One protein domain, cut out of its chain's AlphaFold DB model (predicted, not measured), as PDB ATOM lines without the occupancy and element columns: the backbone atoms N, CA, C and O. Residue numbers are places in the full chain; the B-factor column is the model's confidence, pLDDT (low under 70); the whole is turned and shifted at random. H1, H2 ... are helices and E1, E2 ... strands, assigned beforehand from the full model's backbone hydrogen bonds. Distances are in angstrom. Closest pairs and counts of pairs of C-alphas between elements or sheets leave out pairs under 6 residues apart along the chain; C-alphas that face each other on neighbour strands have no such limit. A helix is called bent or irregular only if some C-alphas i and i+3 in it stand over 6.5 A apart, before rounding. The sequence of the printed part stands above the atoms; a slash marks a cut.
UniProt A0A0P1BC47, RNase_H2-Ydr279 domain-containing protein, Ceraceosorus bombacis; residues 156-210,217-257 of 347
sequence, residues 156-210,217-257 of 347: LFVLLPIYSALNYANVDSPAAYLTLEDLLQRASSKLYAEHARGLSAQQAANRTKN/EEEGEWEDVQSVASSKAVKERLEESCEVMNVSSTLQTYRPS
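This is residues 156 to 210 and 217 to 257 of the 347 residues of the protein "RNase_H2-Ydr279 domain-containing protein" of Ceraceosorus bombacis (UniProt A0A0P1BC47). A small head is built round the first part of one long helix, H2, and the arm of residues 201 to 210, of which 201 to 206 belong to H2, sticks out far from it. In the head H1 packs on H2 nearly at a right angle, H3 packs on the first part of H2, and H4 and the small strand hairpin E1 and E2 lie at the arm's opposite end of the model. The printed part has 96 residues, with four named helices and two named strands in the order H1, H2, H3, H4, E1, E2; the sheet is antiparallel and the class is mostly helix. The whole is loose, with a radius of gyration of the C-alphas of 15.9 A, and elongated, spanning 58 by 32 by 22 A.

E1, residues 242 to 246, and E2, residues 252 to 256, form an antiparallel hairpin at 159 degrees; N 243 and O 255, 2.7 A apart, and N 253 and O 245, 2.9 A apart, are within hydrogen-bond range. The closest C-alphas of E2 and H2, residues 180 to 206, are those of Tyr 254 and Leu 180, 6.6 A apart. H3, residues 223 to 230, touches H2 with H2's residues 180 to 188 alone, at a shallow tilt of 30 degrees, opposite ways; the closest C-alphas, of Gln 226 and Leu 184, are 5.4 A apart. H1, residues 156 to 165, touches H2 with H2's residues 184 to 191 alone, about perpendicular at 74 degrees; the closest C-alphas, of Ile 162 and Ala 187, are 5.5 A apart. H4, residues 232 to 241, touches H1 at a steep tilt of 62 degrees, the same way, with the C-alphas of Arg 237 and Leu 156 closest at 6.2 A. H2 and H4 are apart. The helix packing is mostly crossed, only just: of 3 pairs of helices that touch, 1 is at a shallow tilt. Every O i to N i+4 pair is within hydrogen-bond range in H2 and H4, but 4 of 6 in H1 and 2 of 4 in H3.

H2 measures 38.9 A, from C-alpha 180 at (231.251, 262.789, 274.120) to C-alpha 206 at (209.725, 283.045, 248.905). H1 measures 14.7 A, H4 14.3 A, E2 13.1 A, E1 12.5 A and H3 12.1 A. H1 is neither bent nor irregular, but only just: C-alphas 158 and 161 are 6.5 A apart. E2 ends with C-alpha 256 at (235.335, 272.795, 275.116).

The two C-alphas farthest apart, of Thr 208 and Ser 249, are 58.8 A apart. Residues 211 to 216 are not printed, and C-alphas 210 and 217 are 19.2 A apart across this cut. The link from H1 to H2 is long. Residues 169 to 173 and residue 210 have pLDDT under 70.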
ATOM      1  N   LEU A 156     239.421 270.218 263.481       97.31
ATOM      2  CA  LEU A 156     239.170 271.370 264.343       97.31
ATOM      3  C   LEU A 156     238.082 272.267 263.756       97.31
ATOM      4  O   LEU A 156     237.180 272.664 264.483       97.31
ATOM      5  N   PHE A 157     238.129 272.545 262.450       97.75
ATOM      6  CA  PHE A 157     237.162 273.434 261.801       97.75
ATOM      7  C   PHE A 157     235.743 272.856 261.797       97.75
ATOM      8  O   PHE A 157     234.782 273.615 261.857       97.75
ATOM      9  N   VAL A 158     235.604 271.531 261.798       97.00
ATOM     10  CA  VAL A 158     234.310 270.840 261.904       97.00
ATOM     11  C   VAL A 158     233.778 270.863 263.341       97.00
ATOM     12  O   VAL A 158     232.570 270.921 263.556       97.00
ATOM     13  N   LEU A 159     234.672 270.870 264.334       97.38
ATOM     14  CA  LEU A 159     234.307 270.997 265.745       97.38
ATOM     15  C   LEU A 159     233.873 272.424 266.125       97.38
ATOM     16  O   LEU A 159     233.117 272.588 267.080       97.38
ATOM     17  N   LEU A 160     234.298 273.462 265.390       97.00
ATOM     18  CA  LEU A 160     233.965 274.852 265.734       97.00
ATOM     19  C   LEU A 160     232.451 275.141 265.741       97.00
ATOM     20  O   LEU A 160     231.988 275.635 266.768       97.00
ATOM     21  N   PRO A 161     231.649 274.787 264.710       96.81
ATOM     22  CA  PRO A 161     230.193 274.959 264.766       96.81
ATOM     23  C   PRO A 161     229.529 274.203 265.920       96.81
ATOM     24  O   PRO A 161     228.576 274.696 266.515       96.81
ATOM     25  N   ILE A 162     230.052 273.022 266.275       96.12
ATOM     26  CA  ILE A 162     229.571 272.226 267.416       96.12
ATOM     27  C   ILE A 162     229.792 273.011 268.716       96.12
ATOM     28  O   ILE A 162     228.891 273.106 269.550       96.12
ATOM     29  N   TYR A 163     230.960 273.634 268.881       95.62
ATOM     30  CA  TYR A 163     231.253 274.478 270.042       95.62
ATOM     31  C   TYR A 163     230.428 275.768 270.065       95.62
ATOM     32  O   TYR A 163     229.963 276.163 271.140       95.62
ATOM     33  N   SER A 164     230.213 276.391 268.902       94.19
ATOM     34  CA  SER A 164     229.379 277.588 268.756       94.19
ATOM     35  C   SER A 164     227.928 277.300 269.160       94.19
ATOM     36  O   SER A 164     227.391 278.000 270.015       94.19
ATOM     37  N   ALA A 165     227.334 276.200 268.680       94.56
ATOM     38  CA  ALA A 165     225.970 275.793 269.043       94.56
ATOM     39  C   ALA A 165     225.802 275.553 270.555       94.56
ATOM     40  O   ALA A 165     224.754 275.812 271.158       94.56
ATOM     41  N   LEU A 166     226.847 275.077 271.227       93.19
ATOM     42  CA  LEU A 166     226.826 274.853 272.671       93.19
ATOM     43  C   LEU A 166     227.040 276.139 273.491       93.19
ATOM     44  O   LEU A 166     227.012 276.076 274.720       93.19
ATOM     45  N   ASN A 167     227.153 277.304 272.840       86.88
ATOM     46  CA  ASN A 167     227.413 278.613 273.447       86.88
ATOM     47  C   ASN A 167     228.698 278.652 274.288       86.88
ATOM     48  O   ASN A 167     228.839 279.502 275.166       86.88
ATOM     49  N   TYR A 168     229.667 277.778 274.001       77.38
ATOM     50  CA  TYR A 168     230.958 277.767 274.702       77.38
ATOM     51  C   TYR A 168     231.860 278.943 274.345       77.38
ATOM     52  O   TYR A 168     232.926 279.139 274.926       77.38
ATOM     53  N   ALA A 169     231.387 279.775 273.427       59.88
ATOM     54  CA  ALA A 169     231.875 281.113 273.258       59.88
ATOM     55  C   ALA A 169     231.739 281.932 274.572       59.88
ATOM     56  O   ALA A 169     232.649 282.675 274.947       59.88
ATOM     57  N   ASN A 170     230.648 281.819 275.326       67.94
ATOM     58  CA  ASN A 170     230.395 282.775 276.404       67.94
ATOM     59  C   ASN A 170     231.250 282.501 277.658       67.94
ATOM     60  O   ASN A 170     231.138 281.444 278.272       67.94
ATOM     61  N   VAL A 171     232.103 283.461 278.039       62.16
ATOM     62  CA  VAL A 171     233.066 283.331 279.156       62.16
ATOM     63  C   VAL A 171     232.356 283.278 280.516       62.16
ATOM     64  O   VAL A 171     232.859 282.667 281.457       62.16
ATOM     65  N   ASP A 172     231.160 283.859 280.603       62.00
ATOM     66  CA  ASP A 172     230.459 284.103 281.868       62.00
ATOM     67  C   ASP A 172     229.704 282.886 282.427       62.00
ATOM     68  O   ASP A 172     229.184 282.936 283.542       62.00
ATOM     69  N   SER A 173     229.644 281.771 281.690       63.81
ATOM     70  CA  SER A 173     229.036 280.533 282.179       63.81
ATOM     71  C   SER A 173     230.017 279.375 282.033       63.81
ATOM     72  O   SER A 173     230.294 278.955 280.907       63.81
ATOM     73  N   PRO A 174     230.567 278.837 283.141       71.31
ATOM     74  CA  PRO A 174     231.438 277.684 283.055       71.31
ATOM     75  C   PRO A 174     230.625 276.510 282.518       71.31
ATOM     76  O   PRO A 174     229.764 275.946 283.193       71.31
ATOM     77  N   ALA A 175     230.927 276.157 281.279       82.56
ATOM     78  CA  ALA A 175     230.491 274.950 280.615       82.56
ATOM     79  C   ALA A 175     230.508 273.737 281.558       82.56
ATOM     80  O   ALA A 175     231.524 273.459 282.204       82.56
ATOM     81  N   ALA A 176     229.403 272.994 281.612       91.38
ATOM     82  CA  ALA A 176     229.396 271.688 282.258       91.38
ATOM     83  C   ALA A 176     230.299 270.719 281.481       91.38
ATOM     84  O   ALA A 176     230.349 270.767 280.250       91.38
ATOM     85  N   TYR A 177     230.979 269.834 282.206       95.56
ATOM     86  CA  TYR A 177     231.635 268.675 281.610       95.56
ATOM     87  C   TYR A 177     230.569 267.684 281.142       95.56
ATOM     88  O   TYR A 177     229.663 267.347 281.907       95.56
ATOM     89  N   LEU A 178     230.672 267.236 279.894       96.75
ATOM     90  CA  LEU A 178     229.719 266.324 279.259       96.75
ATOM     91  C   LEU A 178     230.440 265.101 278.711       96.75
ATOM     92  O   LEU A 178     231.609 265.185 278.343       96.75
ATOM     93  N   THR A 179     229.759 263.963 278.626       97.12
ATOM     94  CA  THR A 179     230.294 262.846 277.838       97.12
ATOM     95  C   THR A 179     230.370 263.246 276.359       97.12
ATOM     96  O   THR A 179     229.734 264.213 275.934       97.12
ATOM     97  N   LEU A 180     231.163 262.524 275.561       96.06
ATOM     98  CA  LEU A 180     231.251 262.789 274.120       96.06
ATOM     99  C   LEU A 180     229.873 262.692 273.441       96.06
ATOM    100  O   LEU A 180     229.533 263.537 272.617       96.06
ATOM    101  N   GLU A 181     229.084 261.685 273.819       96.31
ATOM    102  CA  GLU A 181     227.732 261.456 273.306       96.31
ATOM    103  C   GLU A 181     226.793 262.610 273.676       96.31
ATOM    104  O   GLU A 181     226.206 263.221 272.784       96.31
ATOM    105  N   ASP A 182     226.748 263.008 274.954       97.00
ATOM    106  CA  ASP A 182     225.918 264.132 275.413       97.00
ATOM    107  C   ASP A 182     226.294 265.454 274.729       97.00
ATOM    108  O   ASP A 182     225.427 266.275 274.408       97.00
ATOM    109  N   LEU A 183     227.595 265.692 274.530       96.50
ATOM    110  CA  LEU A 183     228.109 266.892 273.871       96.50
ATOM    111  C   LEU A 183     227.605 266.965 272.426       96.50
ATOM    112  O   LEU A 183     227.062 267.997 272.016       96.50
ATOM    113  N   LEU A 184     227.754 265.878 271.665       96.62
ATOM    114  CA  LEU A 184     227.349 265.827 270.260       96.62
ATOM    115  C   LEU A 184     225.835 265.789 270.089       96.62
ATOM    116  O   LEU A 184     225.328 266.473 269.201       96.62
ATOM    117  N   GLN A 185     225.107 265.068 270.943       96.50
ATOM    118  CA  GLN A 185     223.647 265.037 270.898       96.50
ATOM    119  C   GLN A 185     223.082 266.448 271.095       96.50
ATOM    120  O   GLN A 185     222.355 266.941 270.230       96.50
ATOM    121  N   ARG A 186     223.506 267.159 272.152       96.00
ATOM    122  CA  ARG A 186     223.063 268.543 272.411       96.00
ATOM    123  C   ARG A 186     223.402 269.497 271.271       96.00
ATOM    124  O   ARG A 186     222.587 270.359 270.941       96.00
ATOM    125  N   ALA A 187     224.595 269.373 270.690       95.94
ATOM    126  CA  ALA A 187     224.978 270.188 269.544       95.94
ATOM    127  C   ALA A 187     224.113 269.865 268.319       95.94
ATOM    128  O   ALA A 187     223.629 270.783 267.660       95.94
ATOM    129  N   SER A 188     223.868 268.579 268.053       96.50
ATOM    130  CA  SER A 188     223.087 268.114 266.904       96.50
ATOM    131  C   SER A 188     221.651 268.642 266.927       96.50
ATOM    132  O   SER A 188     221.192 269.152 265.906       96.50
ATOM    133  N   SER A 189     220.973 268.618 268.082       95.88
ATOM    134  CA  SER A 189     219.606 269.143 268.214       95.88
ATOM    135  C   SER A 189     219.555 270.657 267.994       95.88
ATOM    136  O   SER A 189     218.665 271.164 267.314       95.88
ATOM    137  N   LYS A 190     220.533 271.406 268.526       95.44
ATOM    138  CA  LYS A 190     220.586 272.866 268.352       95.44
ATOM    139  C   LYS A 190     220.881 273.281 266.912       95.44
ATOM    140  O   LYS A 190     220.183 274.142 266.381       95.44
ATOM    141  N   LEU A 191     221.875 272.652 266.284       95.44
ATOM    142  CA  LEU A 191     222.230 272.899 264.885       95.44
ATOM    143  C   LEU A 191     221.064 272.553 263.952       95.44
ATOM    144  O   LEU A 191     220.782 273.298 263.014       95.44
ATOM    145  N   TYR A 192     220.350 271.458 264.232       95.00
ATOM    146  CA  TYR A 192     219.142 271.096 263.495       95.00
ATOM    147  C   TYR A 192     218.062 272.179 263.621       95.00
ATOM    148  O   TYR A 192     217.564 272.668 262.606       95.00
ATOM    149  N   ALA A 193     217.752 272.622 264.844       94.31
ATOM    150  CA  ALA A 193     216.757 273.668 265.081       94.31
ATOM    151  C   ALA A 193     217.138 275.007 264.413       94.31
ATOM    152  O   ALA A 193     216.283 275.709 263.870       94.31
ATOM    153  N   GLU A 194     218.420 275.384 264.418       93.81
ATOM    154  CA  GLU A 194     218.931 276.558 263.691       93.81
ATOM    155  C   GLU A 194     218.746 276.432 262.180       93.81
ATOM    156  O   GLU A 194     218.245 277.356 261.530       93.81
ATOM    157  N   HIS A 195     219.091 275.273 261.627       92.94
ATOM    158  CA  HIS A 195     218.923 274.990 260.211       92.94
ATOM    159  C   HIS A 195     217.441 275.004 259.792       92.94
ATOM    160  O   HIS A 195     217.087 275.663 258.809       92.94
ATOM    161  N   ALA A 196     216.559 274.364 260.567       92.31
ATOM    162  CA  ALA A 196     215.114 274.343 260.333       92.31
ATOM    163  C   ALA A 196     214.502 275.755 260.371       92.31
ATOM    164  O   ALA A 196     213.697 276.115 259.500       92.31
ATOM    165  N   ARG A 197     214.939 276.603 261.316       92.75
ATOM    166  CA  ARG A 197     214.553 278.026 261.369       92.75
ATOM    167  C   ARG A 197     215.031 278.796 260.139       92.75
ATOM    168  O   ARG A 197     214.257 279.565 259.569       92.75
ATOM    169  N   GLY A 198     216.271 278.572 259.702       91.50
ATOM    170  CA  GLY A 198     216.833 279.198 258.502       91.50
ATOM    171  C   GLY A 198     216.055 278.848 257.228       91.50
ATOM    172  O   GLY A 198     215.705 279.742 256.452       91.50
ATOM    173  N   LEU A 199     215.716 277.568 257.047       90.50
ATOM    174  CA  LEU A 199     214.876 277.111 255.938       90.50
ATOM    175  C   LEU A 199     213.481 277.734 256.001       90.50
ATOM    176  O   LEU A 199     213.018 278.293 255.008       90.50
ATOM    177  N   SER A 200     212.842 277.714 257.171       89.94
ATOM    178  CA  SER A 200     211.508 278.294 257.367       89.94
ATOM    179  C   SER A 200     211.476 279.796 257.050       89.94
ATOM    180  O   SER A 200     210.552 280.274 256.386       89.94
ATOM    181  N   ALA A 201     212.508 280.545 257.449       90.81
ATOM    182  CA  ALA A 201     212.641 281.965 257.129       90.81
ATOM    183  C   ALA A 201     212.822 282.204 255.618       90.81
ATOM    184  O   ALA A 201     212.168 283.078 255.042       90.81
ATOM    185  N   GLN A 202     213.654 281.399 254.950       89.44
ATOM    186  CA  GLN A 202     213.849 281.479 253.498       89.44
ATOM    187  C   GLN A 202     212.565 281.132 252.729       89.44
ATOM    188  O   GLN A 202     212.227 281.778 251.735       89.44
ATOM    189  N   GLN A 203     211.824 280.131 253.197       88.00
ATOM    190  CA  GLN A 203     210.527 279.755 252.651       88.00
ATOM    191  C   GLN A 203     209.495 280.877 252.816       88.00
ATOM    192  O   GLN A 203     208.792 281.203 251.859       88.00
ATOM    193  N   ALA A 204     209.433 281.512 253.991       88.25
ATOM    194  CA  ALA A 204     208.552 282.651 254.242       88.25
ATOM    195  C   ALA A 204     208.859 283.838 253.311       88.25
ATOM    196  O   ALA A 204     207.929 284.451 252.786       88.25
ATOM    197  N   ALA A 205     210.138 284.103 253.027       89.75
ATOM    198  CA  ALA A 205     210.550 285.132 252.070       89.75
ATOM    199  C   ALA A 205     210.147 284.807 250.614       89.75
ATOM    200  O   ALA A 205     209.887 285.715 249.827       89.75
ATOM    201  N   ASN A 206     210.043 283.519 250.260       86.69
ATOM    202  CA  ASN A 206     209.725 283.045 248.905       86.69
ATOM    203  C   ASN A 206     208.232 282.738 248.665       86.69
ATOM    204  O   ASN A 206     207.851 282.393 247.542       86.69
ATOM    205  N   ARG A 207     207.371 282.851 249.689       74.25
ATOM    206  CA  ARG A 207     205.947 282.456 249.646       74.25
ATOM    207  C   ARG A 207     205.089 283.174 248.603       74.25
ATOM    208  O   ARG A 207     203.995 282.704 248.315       74.25
ATOM    209  N   THR A 208     205.566 284.243 247.971       70.44
ATOM    210  CA  THR A 208     204.856 284.895 246.858       70.44
ATOM    211  C   THR A 208     204.709 284.020 245.605       70.44
ATOM    212  O   THR A 208     204.058 284.462 244.663       70.44
ATOM    213  N   LYS A 209     205.286 282.805 245.550       72.12
ATOM    214  CA  LYS A 209     205.286 281.977 244.327       72.12
ATOM    215  C   LYS A 209     204.838 280.512 244.448       72.12
ATOM    216  O   LYS A 209     204.713 279.893 243.400       72.12
ATOM    217  N   ASN A 210     204.599 279.935 245.632       64.75
ATOM    218  CA  ASN A 210     204.220 278.511 245.732       64.75
ATOM    219  C   ASN A 210     203.398 278.177 246.992       64.75
ATOM    220  O   ASN A 210     203.838 278.467 248.103       64.75
ATOM    221  N   GLU A 217     209.623 269.925 260.553       79.75
ATOM    222  CA  GLU A 217     209.477 269.742 261.997       79.75
ATOM    223  C   GLU A 217     210.606 270.498 262.714       79.75
ATOM    224  O   GLU A 217     211.770 270.420 262.315       79.75
ATOM    225  N   GLU A 218     210.254 271.284 263.736       76.38
ATOM    226  CA  GLU A 218     211.203 272.105 264.506       76.38
ATOM    227  C   GLU A 218     212.045 271.259 265.476       76.38
ATOM    228  O   GLU A 218     213.143 271.657 265.867       76.38
ATOM    229  N   GLU A 219     211.560 270.063 265.811       83.88
ATOM    230  CA  GLU A 219     212.248 269.083 266.642       83.88
ATOM    231  C   GLU A 219     212.888 268.011 265.755       83.88
ATOM    232  O   GLU A 219     212.249 267.447 264.870       83.88
ATOM    233  N   GLY A 220     214.171 267.745 265.977       87.62
ATOM    234  CA  GLY A 220     214.927 266.735 265.251       87.62
ATOM    235  C   GLY A 220     216.394 266.735 265.660       87.62
ATOM    236  O   GLY A 220     216.858 267.609 266.399       87.62
ATOM    237  N   GLU A 221     217.126 265.735 265.184       90.31
ATOM    238  CA  GLU A 221     218.554 265.578 265.439       90.31
ATOM    239  C   GLU A 221     219.315 265.511 264.116       90.31
ATOM    240  O   GLU A 221     218.879 264.900 263.141       90.31
ATOM    241  N   TRP A 222     220.487 266.141 264.078       94.06
ATOM    242  CA  TRP A 222     221.385 266.039 262.936       94.06
ATOM    243  C   TRP A 222     222.277 264.797 263.098       94.06
ATOM    244  O   TRP A 222     223.393 264.891 263.606       94.06
ATOM    245  N   GLU A 223     221.779 263.629 262.683       94.56
ATOM    246  CA  GLU A 223     222.402 262.304 262.906       94.56
ATOM    247  C   GLU A 223     223.891 262.225 262.510       94.56
ATOM    248  O   GLU A 223     224.713 261.595 263.187       94.56
ATOM    249  N   ASP A 224     224.270 262.900 261.426       95.69
ATOM    250  CA  ASP A 224     225.652 262.928 260.943       95.69
ATOM    251  C   ASP A 224     226.612 263.624 261.923       95.69
ATOM    252  O   ASP A 224     227.771 263.214 262.041       95.69
ATOM    253  N   VAL A 225     226.137 264.613 262.693       96.25
ATOM    254  CA  VAL A 225     226.929 265.271 263.748       96.25
ATOM    255  C   VAL A 225     227.277 264.282 264.854       96.25
ATOM    256  O   VAL A 225     228.392 264.307 265.360       96.25
ATOM    257  N   GLN A 226     226.371 263.371 265.206       94.88
ATOM    258  CA  GLN A 226     226.662 262.321 266.188       94.88
ATOM    259  C   GLN A 226     227.603 261.267 265.595       94.88
ATOM    260  O   GLN A 226     228.544 260.810 266.245       94.88
ATOM    261  N   SER A 227     227.411 260.940 264.316       93.38
ATOM    262  CA  SER A 227     228.251 259.987 263.584       93.38
ATOM    263  C   SER A 227     229.719 260.411 263.488       93.38
ATOM    264  O   SER A 227     230.592 259.545 263.358       93.38
ATOM    265  N   VAL A 228     230.020 261.710 263.602       92.94
ATOM    266  CA  VAL A 228     231.393 262.233 263.580       92.94
ATOM    267  C   VAL A 228     232.259 261.672 264.717       92.94
ATOM    268  O   VAL A 228     233.464 261.507 264.534       92.94
ATOM    269  N   ALA A 229     231.655 261.284 265.851       91.12
ATOM    270  CA  ALA A 229     232.362 260.643 266.961       91.12
ATOM    271  C   ALA A 229     232.926 259.267 266.614       91.12
ATOM    272  O   ALA A 229     233.704 258.742 267.397       91.12
ATOM    273  N   SER A 230     232.568 258.647 265.490       90.75
ATOM    274  CA  SER A 230     233.231 257.405 265.076       90.75
ATOM    275  C   SER A 230     234.670 257.638 264.595       90.75
ATOM    276  O   SER A 230     235.496 256.744 264.734       90.75
ATOM    277  N   SER A 231     234.993 258.847 264.121       91.19
ATOM    278  CA  SER A 231     236.302 259.185 263.557       91.19
ATOM    279  C   SER A 231     237.374 259.372 264.629       91.19
ATOM    280  O   SER A 231     237.250 260.230 265.509       91.19
ATOM    281  N   LYS A 232     238.478 258.624 264.511       91.00
ATOM    282  CA  LYS A 232     239.637 258.749 265.405       91.00
ATOM    283  C   LYS A 232     240.234 260.162 265.391       91.00
ATOM    284  O   LYS A 232     240.395 260.747 266.458       91.00
ATOM    285  N   ALA A 233     240.487 260.743 264.216       91.50
ATOM    286  CA  ALA A 233     241.105 262.071 264.132       91.50
ATOM    287  C   ALA A 233     240.215 263.177 264.718       91.50
ATOM    288  O   ALA A 233     240.715 264.170 265.244       91.50
ATOM    289  N   VAL A 234     238.888 263.015 264.647       93.50
ATOM    290  CA  VAL A 234     237.952 263.960 265.271       93.50
ATOM    291  C   VAL A 234     238.002 263.837 266.795       93.50
ATOM    292  O   VAL A 234     238.019 264.867 267.465       93.50
ATOM    293  N   LYS A 235     238.080 262.616 267.350       94.31
ATOM    294  CA  LYS A 235     238.250 262.403 268.801       94.31
ATOM    295  C   LYS A 235     239.558 262.989 269.320       94.31
ATOM    296  O   LYS A 235     239.526 263.762 270.270       94.31
ATOM    297  N   GLU A 236     240.676 262.671 268.668       94.50
ATOM    298  CA  GLU A 236     241.997 263.200 269.034       94.50
ATOM    299  C   GLU A 236     241.983 264.728 269.009       94.50
ATOM    300  O   GLU A 236     242.398 265.385 269.964       94.50
ATOM    301  N   ARG A 237     241.402 265.316 267.954       96.00
ATOM    302  CA  ARG A 237     241.289 266.768 267.881       96.00
ATOM    303  C   ARG A 237     240.400 267.348 268.975       96.00
ATOM    304  O   ARG A 237     240.725 268.404 269.509       96.00
ATOM    305  N   LEU A 238     239.298 266.678 269.304       96.19
ATOM    306  CA  LEU A 238     238.387 267.088 270.368       96.19
ATOM    307  C   LEU A 238     239.081 267.067 271.738       96.19
ATOM    308  O   LEU A 238     238.877 267.992 272.523       96.19
ATOM    309  N   GLU A 239     239.921 266.069 272.018       96.81
ATOM    310  CA  GLU A 239     240.744 266.000 273.236       96.81
ATOM    311  C   GLU A 239     241.749 267.161 273.334       96.81
ATOM    312  O   GLU A 239     241.950 267.723 274.415       96.81
ATOM    313  N   GLU A 240     242.345 267.569 272.208       97.00
ATOM    314  CA  GLU A 240     243.255 268.722 272.148       97.00
ATOM    315  C   GLU A 240     242.538 270.061 272.380       97.00
ATOM    316  O   GLU A 240     243.099 270.961 273.010       97.00
ATOM    317  N   SER A 241     241.308 270.220 271.875       96.62
ATOM    318  CA  SER A 241     240.535 271.470 271.969       96.62
ATOM    319  C   SER A 241     239.628 271.568 273.200       96.62
ATOM    320  O   SER A 241     239.140 272.657 273.516       96.62
ATOM    321  N   CYS A 242     239.407 270.470 273.920       96.69
ATOM    322  CA  CYS A 242     238.628 270.439 275.159       96.69
ATOM    323  C   CYS A 242     239.525 270.297 276.384       96.69
ATOM    324  O   CYS A 242     240.626 269.773 276.314       96.69
ATOM    325  N   GLU A 243     239.041 270.716 277.544       96.31
ATOM    326  CA  GLU A 243     239.510 270.204 278.826       96.31
ATOM    327  C   GLU A 243     238.894 268.826 279.058       96.31
ATOM    328  O   GLU A 243     237.678 268.650 278.946       96.31
ATOM    329  N   VAL A 244     239.744 267.849 279.366       97.19
ATOM    330  CA  VAL A 244     239.351 266.448 279.530       97.19
ATOM    331  C   VAL A 244     239.424 266.081 281.005       97.19
ATOM    332  O   VAL A 244     240.450 266.297 281.655       97.19
ATOM    333  N   MET A 245     238.341 265.516 281.533       97.75
ATOM    334  CA  MET A 245     238.275 264.994 282.894       97.75
ATOM    335  C   MET A 245     237.948 263.502 282.867       97.75
ATOM    336  O   MET A 245     236.889 263.089 282.389       97.75
ATOM    337  N   ASN A 246     238.855 262.700 283.423       97.56
ATOM    338  CA  ASN A 246     238.658 261.266 283.614       97.56
ATOM    339  C   ASN A 246     237.820 261.046 284.880       97.56
ATOM    340  O   ASN A 246     238.325 261.208 285.991       97.56
ATOM    341  N   VAL A 247     236.541 260.703 284.718       97.44
ATOM    342  CA  VAL A 247     235.637 260.400 285.842       97.44
ATOM    343  C   VAL A 247     235.875 258.971 286.341       97.44
ATOM    344  O   VAL A 247     235.821 258.704 287.540       97.44
ATOM    345  N   SER A 248     236.179 258.055 285.421       97.12
ATOM    346  CA  SER A 248     236.594 256.678 285.703       97.12
ATOM    347  C   SER A 248     237.605 256.199 284.650       97.12
ATOM    348  O   SER A 248     237.982 256.954 283.757       97.12
ATOM    349  N   SER A 249     238.044 254.938 284.728       95.06
ATOM    350  CA  SER A 249     238.916 254.326 283.712       95.06
ATOM    351  C   SER A 249     238.253 254.163 282.339       95.06
ATOM    352  O   SER A 249     238.956 253.960 281.353       95.06
ATOM    353  N   THR A 250     236.922 254.229 282.268       95.12
ATOM    354  CA  THR A 250     236.143 254.044 281.033       95.12
ATOM    355  C   THR A 250     235.321 255.269 280.650       95.12
ATOM    356  O   THR A 250     234.838 255.343 279.523       95.12
ATOM    357  N   LEU A 251     235.146 256.225 281.569       96.50
ATOM    358  CA  LEU A 251     234.324 257.408 281.365       96.50
ATOM    359  C   LEU A 251     235.179 258.668 281.389       96.50
ATOM    360  O   LEU A 251     235.720 259.068 282.425       96.50
ATOM    361  N   GLN A 252     235.220 259.324 280.237       97.88
ATOM    362  CA  GLN A 252     235.808 260.640 280.062       97.88
ATOM    363  C   GLN A 252     234.711 261.653 279.781       97.88
ATOM    364  O   GLN A 252     233.725 261.370 279.095       97.88
ATOM    365  N   THR A 253     234.901 262.843 280.326       97.62
ATOM    366  CA  THR A 253     234.033 263.985 280.074       97.62
ATOM    367  C   THR A 253     234.855 265.137 279.524       97.62
ATOM    368  O   THR A 253     236.036 265.293 279.835       97.62
ATOM    369  N   TYR A 254     234.213 265.935 278.686       97.25
ATOM    370  CA  TYR A 254     234.817 266.954 277.859       97.25
ATOM    371  C   TYR A 254     234.151 268.289 278.140       97.25
ATOM    372  O   TYR A 254     232.929 268.384 278.294       97.25
ATOM    373  N   ARG A 255     234.974 269.328 278.177       95.50
ATOM    374  CA  ARG A 255     234.544 270.715 278.264       95.50
ATOM    375  C   ARG A 255     235.300 271.529 277.214       95.50
ATOM    376  O   ARG A 255     236.495 271.745 277.399       95.50
ATOM    377  N   PRO A 256     234.662 271.975 276.121       95.06
ATOM    378  CA  PRO A 256     235.335 272.795 275.116       95.06
ATOM    379  C   PRO A 256     236.009 274.019 275.737       95.06
ATOM    380  O   PRO A 256     235.423 274.694 276.583       95.06
ATOM    381  N   SER A 257     237.256 274.282 275.340       94.25
ATOM    382  CA  SER A 257     238.093 275.309 275.957       94.25
ATOM    383  C   SER A 257     238.567 276.302 274.902       94.25
ATOM    384  O   SER A 257     239.389 275.985 274.040       94.25
TER     385      SER A 257